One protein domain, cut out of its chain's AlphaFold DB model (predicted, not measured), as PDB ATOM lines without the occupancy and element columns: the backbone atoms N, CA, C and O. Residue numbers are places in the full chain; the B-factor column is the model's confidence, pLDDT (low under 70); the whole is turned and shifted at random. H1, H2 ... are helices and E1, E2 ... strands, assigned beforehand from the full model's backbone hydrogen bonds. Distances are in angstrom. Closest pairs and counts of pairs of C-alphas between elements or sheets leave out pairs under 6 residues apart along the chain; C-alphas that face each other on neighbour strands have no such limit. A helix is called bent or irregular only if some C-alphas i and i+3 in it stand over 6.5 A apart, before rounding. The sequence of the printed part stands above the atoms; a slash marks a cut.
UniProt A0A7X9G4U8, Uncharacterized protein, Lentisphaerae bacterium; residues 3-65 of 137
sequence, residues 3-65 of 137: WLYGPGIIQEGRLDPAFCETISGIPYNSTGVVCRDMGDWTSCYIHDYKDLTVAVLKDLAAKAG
ATOM      1  N   TRP A   3     158.125 206.853 130.725       95.12
ATOM      2  CA  TRP A   3     157.330 206.230 131.774       95.12
ATOM      3  C   TRP A   3     157.910 206.561 133.143       95.12
ATOM      4  O   TRP A   3     159.119 206.446 133.344       95.12
ATOM      5  N   LEU A   4     157.039 206.913 134.085       93.31
ATOM      6  CA  LEU A   4     157.422 207.220 135.459       93.31
ATOM      7  C   LEU A   4     156.879 206.153 136.409       93.31
ATOM      8  O   LEU A   4     155.717 205.750 136.302       93.31
ATOM      9  N   TYR A   5     157.712 205.732 137.360       92.06
ATOM     10  CA  TYR A   5     157.361 204.821 138.448       92.06
ATOM     11  C   TYR A   5     156.863 203.432 138.006       92.06
ATOM     12  O   TYR A   5     157.659 202.505 137.909       92.06
ATOM     13  N   GLY A   6     155.567 203.240 137.763       91.50
ATOM     14  CA  GLY A   6     154.951 201.921 137.574       91.50
ATOM     15  C   GLY A   6     153.827 201.944 136.540       91.50
ATOM     16  O   GLY A   6     152.660 201.846 136.921       91.50
ATOM     17  N   PRO A   7     154.136 202.090 135.239       92.25
ATOM     18  CA  PRO A   7     153.122 202.118 134.194       92.25
ATOM     19  C   PRO A   7     152.355 200.793 134.143       92.25
ATOM     20  O   PRO A   7     152.940 199.723 134.008       92.25
ATOM     21  N   GLY A   8     151.028 200.870 134.257       90.81
ATOM     22  CA  GLY A   8     150.134 199.726 134.065       90.81
ATOM     23  C   GLY A   8     150.271 198.589 135.079       90.81
ATOM     24  O   GLY A   8     149.798 197.496 134.786       90.81
ATOM     25  N   ILE A   9     150.872 198.821 136.253       93.38
ATOM     26  CA  ILE A   9     150.995 197.794 137.305       93.38
ATOM     27  C   ILE A   9     149.666 197.493 138.015       93.38
ATOM     28  O   ILE A   9     149.556 196.473 138.685       93.38
ATOM     29  N   ILE A  10     148.662 198.369 137.892       92.19
ATOM     30  CA  ILE A  10     147.291 198.119 138.353       92.19
ATOM     31  C   ILE A  10     146.405 197.989 137.119       92.19
ATOM     32  O   ILE A  10     146.197 198.968 136.402       92.19
ATOM     33  N   GLN A  11     145.869 196.794 136.886       85.94
ATOM     34  CA  GLN A  11     144.921 196.514 135.805       85.94
ATOM     35  C   GLN A  11     143.769 195.682 136.347       85.94
ATOM     36  O   GLN A  11     143.989 194.748 137.114       85.94
ATOM     37  N   GLU A  12     142.538 196.041 135.974       88.19
ATOM     38  CA  GLU A  12     141.321 195.293 136.340       88.19
ATOM     39  C   GLU A  12     141.201 195.003 137.852       88.19
ATOM     40  O   GLU A  12     140.754 193.943 138.280       88.19
ATOM     41  N   GLY A  13     141.640 195.951 138.689       91.94
ATOM     42  CA  GLY A  13     141.627 195.808 140.150       91.94
ATOM     43  C   GLY A  13     142.736 194.920 140.731       91.94
ATOM     44  O   GLY A  13     142.758 194.703 141.941       91.94
ATOM     45  N   ARG A  14     143.676 194.431 139.911       93.19
ATOM     46  CA  ARG A  14     144.820 193.607 140.327       93.19
ATOM     47  C   ARG A  14     146.127 194.395 140.249       93.19
ATOM     48  O   ARG A  14     146.423 195.002 139.224       93.19
ATOM     49  N   LEU A  15     146.918 194.341 141.323       93.50
ATOM     50  CA  LEU A  15     148.304 194.816 141.344       93.50
ATOM     51  C   LEU A  15     149.232 193.689 140.869       93.50
ATOM     52  O   LEU A  15     149.339 192.660 141.535       93.50
ATOM     53  N   ASP A  16     149.900 193.886 139.737       94.38
ATOM     54  CA  ASP A  16     150.878 192.955 139.173       94.38
ATOM     55  C   ASP A  16     152.018 193.735 138.482       94.38
ATOM     56  O   ASP A  16     151.853 194.237 137.365       94.38
ATOM     57  N   PRO A  17     153.191 193.860 139.138       93.88
ATOM     58  CA  PRO A  17     154.338 194.588 138.598       93.88
ATOM     59  C   PRO A  17     154.882 194.046 137.271       93.88
ATOM     60  O   PRO A  17     155.535 194.796 136.544       93.88
ATOM     61  N   ALA A  18     154.611 192.781 136.922       92.69
ATOM     62  CA  ALA A  18     155.081 192.198 135.666       92.69
ATOM     63  C   ALA A  18     154.484 192.912 134.438       92.69
ATOM     64  O   ALA A  18     155.122 192.977 133.386       92.69
ATOM     65  N   PHE A  19     153.305 193.531 134.575       92.88
ATOM     66  CA  PHE A  19     152.693 194.293 133.485       92.88
ATOM     67  C   PHE A  19     153.481 195.540 133.081       92.88
ATOM     68  O   PHE A  19     153.363 195.971 131.933       92.88
ATOM     69  N   CYS A  20     154.332 196.080 133.958       94.69
ATOM     70  CA  CYS A  20     155.206 197.199 133.607       94.69
ATOM     71  C   CYS A  20     156.048 196.876 132.366       94.69
ATOM     72  O   CYS A  20     156.104 197.676 131.429       94.69
ATOM     73  N   GLU A  21     156.643 195.681 132.322       95.75
ATOM     74  CA  GLU A  21     157.478 195.261 131.196       95.75
ATOM     75  C   GLU A  21     156.653 195.016 129.934       95.75
ATOM     76  O   GLU A  21     157.117 195.306 128.838       95.75
ATOM     77  N   THR A  22     155.405 194.562 130.058       93.19
ATOM     78  CA  THR A  22     154.551 194.320 128.882       93.19
ATOM     79  C   THR A  22     154.246 195.593 128.092       93.19
ATOM     80  O   THR A  22     154.114 195.537 126.873       93.19
ATOM     81  N   ILE A  23     154.169 196.744 128.770       91.75
ATOM     82  CA  ILE A  23     153.845 198.039 128.155       91.75
ATOM     83  C   ILE A  23     155.114 198.819 127.817       91.75
ATOM     84  O   ILE A  23     155.279 199.313 126.702       91.75
ATOM     85  N   SER A  24     156.010 198.961 128.794       95.06
ATOM     86  CA  SER A  24     157.223 199.767 128.634       95.06
ATOM     87  C   SER A  24     158.360 198.997 127.969       95.06
ATOM     88  O   SER A  24     159.366 199.595 127.597       95.06
ATOM     89  N   GLY A  25     158.258 197.673 127.859       95.75
ATOM     90  CA  GLY A  25     159.394 196.834 127.523       95.75
ATOM     91  C   GLY A  25     160.486 196.871 128.591       95.75
ATOM     92  O   GLY A  25     161.585 196.456 128.299       95.75
ATOM     93  N   ILE A  26     160.284 197.410 129.793       96.69
ATOM     94  CA  ILE A  26     161.344 197.525 130.803       96.69
ATOM     95  C   ILE A  26     160.822 196.965 132.135       96.69
ATOM     96  O   ILE A  26     159.713 197.323 132.548       96.69
ATOM     97  N   PRO A  27     161.577 196.077 132.817       96.19
ATOM     98  CA  PRO A  27     161.171 195.533 134.107       96.19
ATOM     99  C   PRO A  27     160.860 196.625 135.129       96.19
ATOM    100  O   PRO A  27     161.575 197.629 135.230       96.19
ATOM    101  N   TYR A  28     159.817 196.396 135.927       95.94
ATOM    102  CA  TYR A  28     159.486 197.255 137.059       95.94
ATOM    103  C   TYR A  28     160.690 197.416 137.999       95.94
ATOM    104  O   TYR A  28     161.406 196.450 138.259       95.94
ATOM    105  N   ASN A  29     160.878 198.627 138.537       95.25
ATOM    106  CA  ASN A  29     161.963 198.974 139.460       95.25
ATOM    107  C   ASN A  29     163.378 198.878 138.845       95.25
ATOM    108  O   ASN A  29     164.371 198.760 139.561       95.25
ATOM    109  N   SER A  30     163.488 198.940 137.513       96.06
ATOM    110  CA  SER A  30     164.774 199.196 136.850       96.06
ATOM    111  C   SER A  30     165.337 200.549 137.304       96.06
ATOM    112  O   SER A  30     164.633 201.558 137.277       96.06
ATOM    113  N   THR A  31     166.595 200.560 137.741       95.88
ATOM    114  CA  THR A  31     167.261 201.736 138.322       95.88
ATOM    115  C   THR A  31     167.838 202.660 137.252       95.88
ATOM    116  O   THR A  31     168.449 202.172 136.298       95.88
ATOM    117  N   GLY A  32     167.749 203.977 137.459       95.44
ATOM    118  CA  GLY A  32     168.248 204.977 136.518       95.44
ATOM    119  C   GLY A  32     167.324 205.194 135.318       95.44
ATOM    120  O   GLY A  32     166.169 204.768 135.298       95.44
ATOM    121  N   VAL A  33     167.858 205.868 134.297       96.88
ATOM    122  CA  VAL A  33     167.159 206.120 133.030       96.88
ATOM    123  C   VAL A  33     167.465 204.981 132.066       96.88
ATOM    124  O   VAL A  33     168.567 204.894 131.520       96.88
ATOM    125  N   VAL A  34     166.493 204.100 131.843       97.25
ATOM    126  CA  VAL A  34     166.637 202.959 130.929       97.25
ATOM    127  C   VAL A  34     165.811 203.221 129.684       97.25
ATOM    128  O   VAL A  34     164.622 203.495 129.795       97.25
ATOM    129  N   CYS A  35     166.410 203.109 128.500       97.19
ATOM    130  CA  CYS A  35     165.682 203.194 127.238       97.19
ATOM    131  C   CYS A  35     165.802 201.891 126.442       97.19
ATOM    132  O   CYS A  35     166.868 201.274 126.400       97.19
ATOM    133  N   ARG A  36     164.708 201.481 125.799       97.06
ATOM    134  CA  ARG A  36     164.608 200.319 124.917       97.06
ATOM    135  C   ARG A  36     164.026 200.751 123.574       97.06
ATOM    136  O   ARG A  36     163.032 201.476 123.521       97.06
ATOM    137  N   ASP A  37     164.658 200.299 122.502       96.44
ATOM    138  CA  ASP A  37     164.115 200.411 121.153       96.44
ATOM    139  C   ASP A  37     162.930 199.445 120.991       96.44
ATOM    140  O   ASP A  37     163.047 198.257 121.298       96.44
ATOM    141  N   MET A  38     161.788 199.972 120.555       96.06
ATOM    142  CA  MET A  38     160.543 199.234 120.333       96.06
ATOM    143  C   MET A  38     160.184 199.159 118.838       96.06
ATOM    144  O   MET A  38     159.042 198.848 118.497       96.06
ATOM    145  N   GLY A  39     161.136 199.451 117.943       95.19
ATOM    146  CA  GLY A  39     160.935 199.522 116.498       95.19
ATOM    147  C   GLY A  39     160.580 200.942 116.067       95.19
ATOM    148  O   GLY A  39     161.459 201.756 115.809       95.19
ATOM    149  N   ASP A  40     159.288 201.262 116.018       95.00
ATOM    150  CA  ASP A  40     158.815 202.569 115.527       95.00
ATOM    151  C   ASP A  40     158.935 203.698 116.567       95.00
ATOM    152  O   ASP A  40     158.661 204.865 116.284       95.00
ATOM    153  N   TRP A  41     159.302 203.359 117.803       95.12
ATOM    154  CA  TRP A  41     159.437 204.304 118.904       95.12
ATOM    155  C   TRP A  41     160.452 203.814 119.936       95.12
ATOM    156  O   TRP A  41     160.746 202.627 120.046       95.12
ATOM    157  N   THR A  42     160.963 204.736 120.750       96.75
ATOM    158  CA  THR A  42     161.816 204.408 121.900       96.75
ATOM    159  C   THR A  42     161.021 204.514 123.194       96.75
ATOM    160  O   THR A  42     160.363 205.530 123.456       96.75
ATOM    161  N   SER A  43     161.093 203.476 124.019       97.19
ATOM    162  CA  SER A  43     160.535 203.440 125.365       97.19
ATOM    163  C   SER A  43     161.597 203.822 126.379       97.19
ATOM    164  O   SER A  43     162.637 203.182 126.410       97.19
ATOM    165  N   CYS A  44     161.359 204.833 127.210       97.31
ATOM    166  CA  CYS A  44     162.273 205.229 128.278       97.31
ATOM    167  C   CYS A  44     161.563 205.156 129.625       97.31
ATOM    168  O   CYS A  44     160.478 205.703 129.789       97.31
ATOM    169  N   TYR A  45     162.158 204.472 130.591       97.31
ATOM    170  CA  TYR A  45     161.597 204.220 131.909       97.31
ATOM    171  C   TYR A  45     162.495 204.813 132.990       97.31
ATOM    172  O   TYR A  45     163.716 204.649 132.954       97.31
ATOM    173  N   ILE A  46     161.862 205.511 133.931       97.00
ATOM    174  CA  ILE A  46     162.506 206.189 135.054       97.00
ATOM    175  C   ILE A  46     161.691 205.848 136.304       97.00
ATOM    176  O   ILE A  46     160.567 206.330 136.479       97.00
ATOM    177  N   HIS A  47     162.216 204.954 137.146       96.31
ATOM    178  CA  HIS A  47     161.479 204.486 138.324       96.31
ATOM    179  C   HIS A  47     161.470 205.516 139.459       96.31
ATOM    180  O   HIS A  47     160.400 205.858 139.968       96.31
ATOM    181  N   ASP A  48     162.651 205.997 139.857       95.56
ATOM    182  CA  ASP A  48     162.810 206.982 140.925       95.56
ATOM    183  C   ASP A  48     162.699 208.396 140.343       95.56
ATOM    184  O   ASP A  48     163.389 208.760 139.392       95.56
ATOM    185  N   TYR A  49     161.840 209.222 140.936       92.44
ATOM    186  CA  TYR A  49     161.663 210.614 140.527       92.44
ATOM    187  C   TYR A  49     162.955 211.437 140.657       92.44
ATOM    188  O   TYR A  49     163.091 212.459 139.990       92.44
ATOM    189  N   LYS A  50     163.908 211.011 141.495       94.88
ATOM    190  CA  LYS A  50     165.214 211.669 141.644       94.88
ATOM    191  C   LYS A  50     166.095 211.543 140.404       94.88
ATOM    192  O   LYS A  50     166.939 212.405 140.185       94.88
ATOM    193  N   ASP A  51     165.876 210.509 139.594       95.56
ATOM    194  CA  ASP A  51     166.580 210.315 138.325       95.56
ATOM    195  C   ASP A  51     165.985 211.193 137.205       95.56
ATOM    196  O   ASP A  51     166.588 211.355 136.143       95.56
ATOM    197  N   LEU A  52     164.812 211.800 137.434       94.06
ATOM    198  CA  LEU A  52     164.154 212.710 136.500       94.06
ATOM    199  C   LEU A  52     164.659 214.149 136.680       94.06
ATOM    200  O   LEU A  52     163.999 214.996 137.281       94.06
ATOM    201  N   THR A  53     165.838 214.434 136.140       94.62
ATOM    202  CA  THR A  53     166.400 215.793 136.118       94.62
ATOM    203  C   THR A  53     165.985 216.562 134.859       94.62
ATOM    204  O   THR A  53     165.530 215.975 133.872       94.62
ATOM    205  N   VAL A  54     166.165 217.890 134.862       93.50
ATOM    206  CA  VAL A  54     165.933 218.716 133.663       93.50
ATOM    207  C   VAL A  54     166.872 218.288 132.531       93.50
ATOM    208  O   VAL A  54     166.398 218.058 131.419       93.50
ATOM    209  N   ALA A  55     168.160 218.068 132.815       93.88
ATOM    210  CA  ALA A  55     169.123 217.510 131.866       93.88
ATOM    211  C   ALA A  55     168.635 216.208 131.210       93.88
ATOM    212  O   ALA A  55     168.710 216.074 129.989       93.88
ATOM    213  N   VAL A  56     168.087 215.269 131.995       95.56
ATOM    214  CA  VAL A  56     167.531 214.009 131.471       95.56
ATOM    215  C   VAL A  56     166.341 214.273 130.553       95.56
ATOM    216  O   VAL A  56     166.289 213.736 129.448       95.56
ATOM    217  N   LEU A  57     165.394 215.122 130.960       94.25
ATOM    218  CA  LEU A  57     164.241 215.467 130.123       94.25
ATOM    219  C   LEU A  57     164.663 216.121 128.800       94.25
ATOM    220  O   LEU A  57     164.117 215.776 127.751       94.25
ATOM    221  N   LYS A  58     165.647 217.025 128.834       94.62
ATOM    222  CA  LYS A  58     166.176 217.690 127.636       94.62
ATOM    223  C   LYS A  58     166.902 216.719 126.711       94.62
ATOM    224  O   LYS A  58     166.665 216.759 125.508       94.62
ATOM    225  N   ASP A  59     167.732 215.830 127.252       94.81
ATOM    226  CA  ASP A  59     168.416 214.791 126.474       94.81
ATOM    227  C   ASP A  59     167.411 213.849 125.786       94.81
ATOM    228  O   ASP A  59     167.512 213.597 124.584       94.81
ATOM    229  N   LEU A  60     166.380 213.398 126.510       95.69
ATOM    230  CA  LEU A  60     165.314 212.569 125.941       95.69
ATOM    231  C   LEU A  60     164.515 213.311 124.858       95.69
ATOM    232  O   LEU A  60     164.214 212.728 123.817       95.69
ATOM    233  N   ALA A  61     164.197 214.589 125.073       94.94
ATOM    234  CA  ALA A  61     163.513 215.419 124.083       94.94
ATOM    235  C   ALA A  61     164.365 215.616 122.816       94.94
ATOM    236  O   ALA A  61     163.860 215.440 121.707       94.94
ATOM    237  N   ALA A  62     165.664 215.896 122.968       94.88
ATOM    238  CA  ALA A  62     166.598 216.026 121.850       94.88
ATOM    239  C   ALA A  62     166.701 214.724 121.041       94.88
ATOM    240  O   ALA A  62     166.589 214.747 119.816       94.88
ATOM    241  N   LYS A  63     166.839 213.572 121.715       94.56
ATOM    242  CA  LYS A  63     166.853 212.243 121.074       94.56
ATOM    243  C   LYS A  63     165.550 211.923 120.343       94.56
ATOM    244  O   LYS A  63     165.579 211.222 119.338       94.56
ATOM    245  N   ALA A  64     164.425 212.453 120.817       95.69
ATOM    246  CA  ALA A  64     163.128 212.344 120.154       95.69
ATOM    247  C   ALA A  64     162.938 213.344 118.992       95.69
ATOM    248  O   ALA A  64     161.877 213.350 118.371       95.69
ATOM    249  N   GLY A  65     163.931 214.191 118.692       94.62
ATOM    250  CA  GLY A  65     163.864 215.184 117.616       94.62
ATOM    251  C   GLY A  65     163.038 216.429 117.951       94.62
ATOM    252  O   GLY A  65     162.638 217.158 117.045       94.62
TER     253      GLY A  65
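What this domain is: This is residues 3 to 65 of the 137 residues of an uncharacterized protein of Lentisphaerae bacterium (UniProt A0A7X9G4U8). A twisted hairpin of two strands, E1 and E2, stands in the middle, with the short helix H1 and a long loop at one end of the domain and the helix H2 at the other end, running much the same way as E1. Residues 3 to 4 pair beside E2, on the side away from E1, and from there the stretch with no named element, residues 3 to 18, reaches out past H1 to a loop around Gly 13. The printed part has 63 residues with two named helices and two named strands, in the order H1, E1, E2, H2; the sheet's order is E1 - E2, antiparallel. The class is mixed, helices and strands, though under half of the residues, 26 of 63, are in named elements. The whole is compact, with a radius of gyration of the C-alphas of 12.2 A and spans of 36 by 28 by 16 A.

How they stand to each other: E1, residues 33 to 37, and E2, residues 42 to 46, form a hairpin of antiparallel neighbours with 160 degrees between their directions. The C-alphas of Cys 35 and Cys 44 face each other at 4.1 A. N 36 and O 43 are within hydrogen-bond range at 2.7 A, and N 34 and O 45 at 3.0 A. Residues 3 to 4 pair with residues 45 to 46 of E2, parallel. H1, residues 19 to 24, has 3 pairs of C-alphas within 8 A of E2, the closest those of Ser 24 and Ser 43, 5.9 A apart. Residues 10 to 11 pair with residues 14 to 15, antiparallel. H2, residues 54 to 63, and E1 are only just apart, their closest C-alphas being 8.1 A from each other. H1 and H2 are apart. In H1 and H2 every O i to N i+4 pair is within hydrogen-bond range.

Where its parts are: E1 measures 13.5 A from first to last C-alpha, beginning at C-alpha 33, (167.159, 206.120, 133.030). E2 measures 13.3 A. H1 measures 8.6 A and begins at C-alpha 19, (152.693, 194.293, 133.485). H2, the longest helix with 10 residues, measures 14.2 A and ends at C-alpha 63, (166.853, 212.243, 121.074). Neither helix is bent.

The domain as a whole: The two C-alphas farthest apart are those of Gly 13 and Gly 65, at 37.1 A. The printed part runs from residue 3 to residue 65 and has no cut. The link from E1 to E2 is tight, with 4 residues, and those from H1 to E1 and from E2 to H2 are short, with 8 and 7. The mean pLDDT of the printed part is 94.6, and no printed residue of this predicted model is under 70.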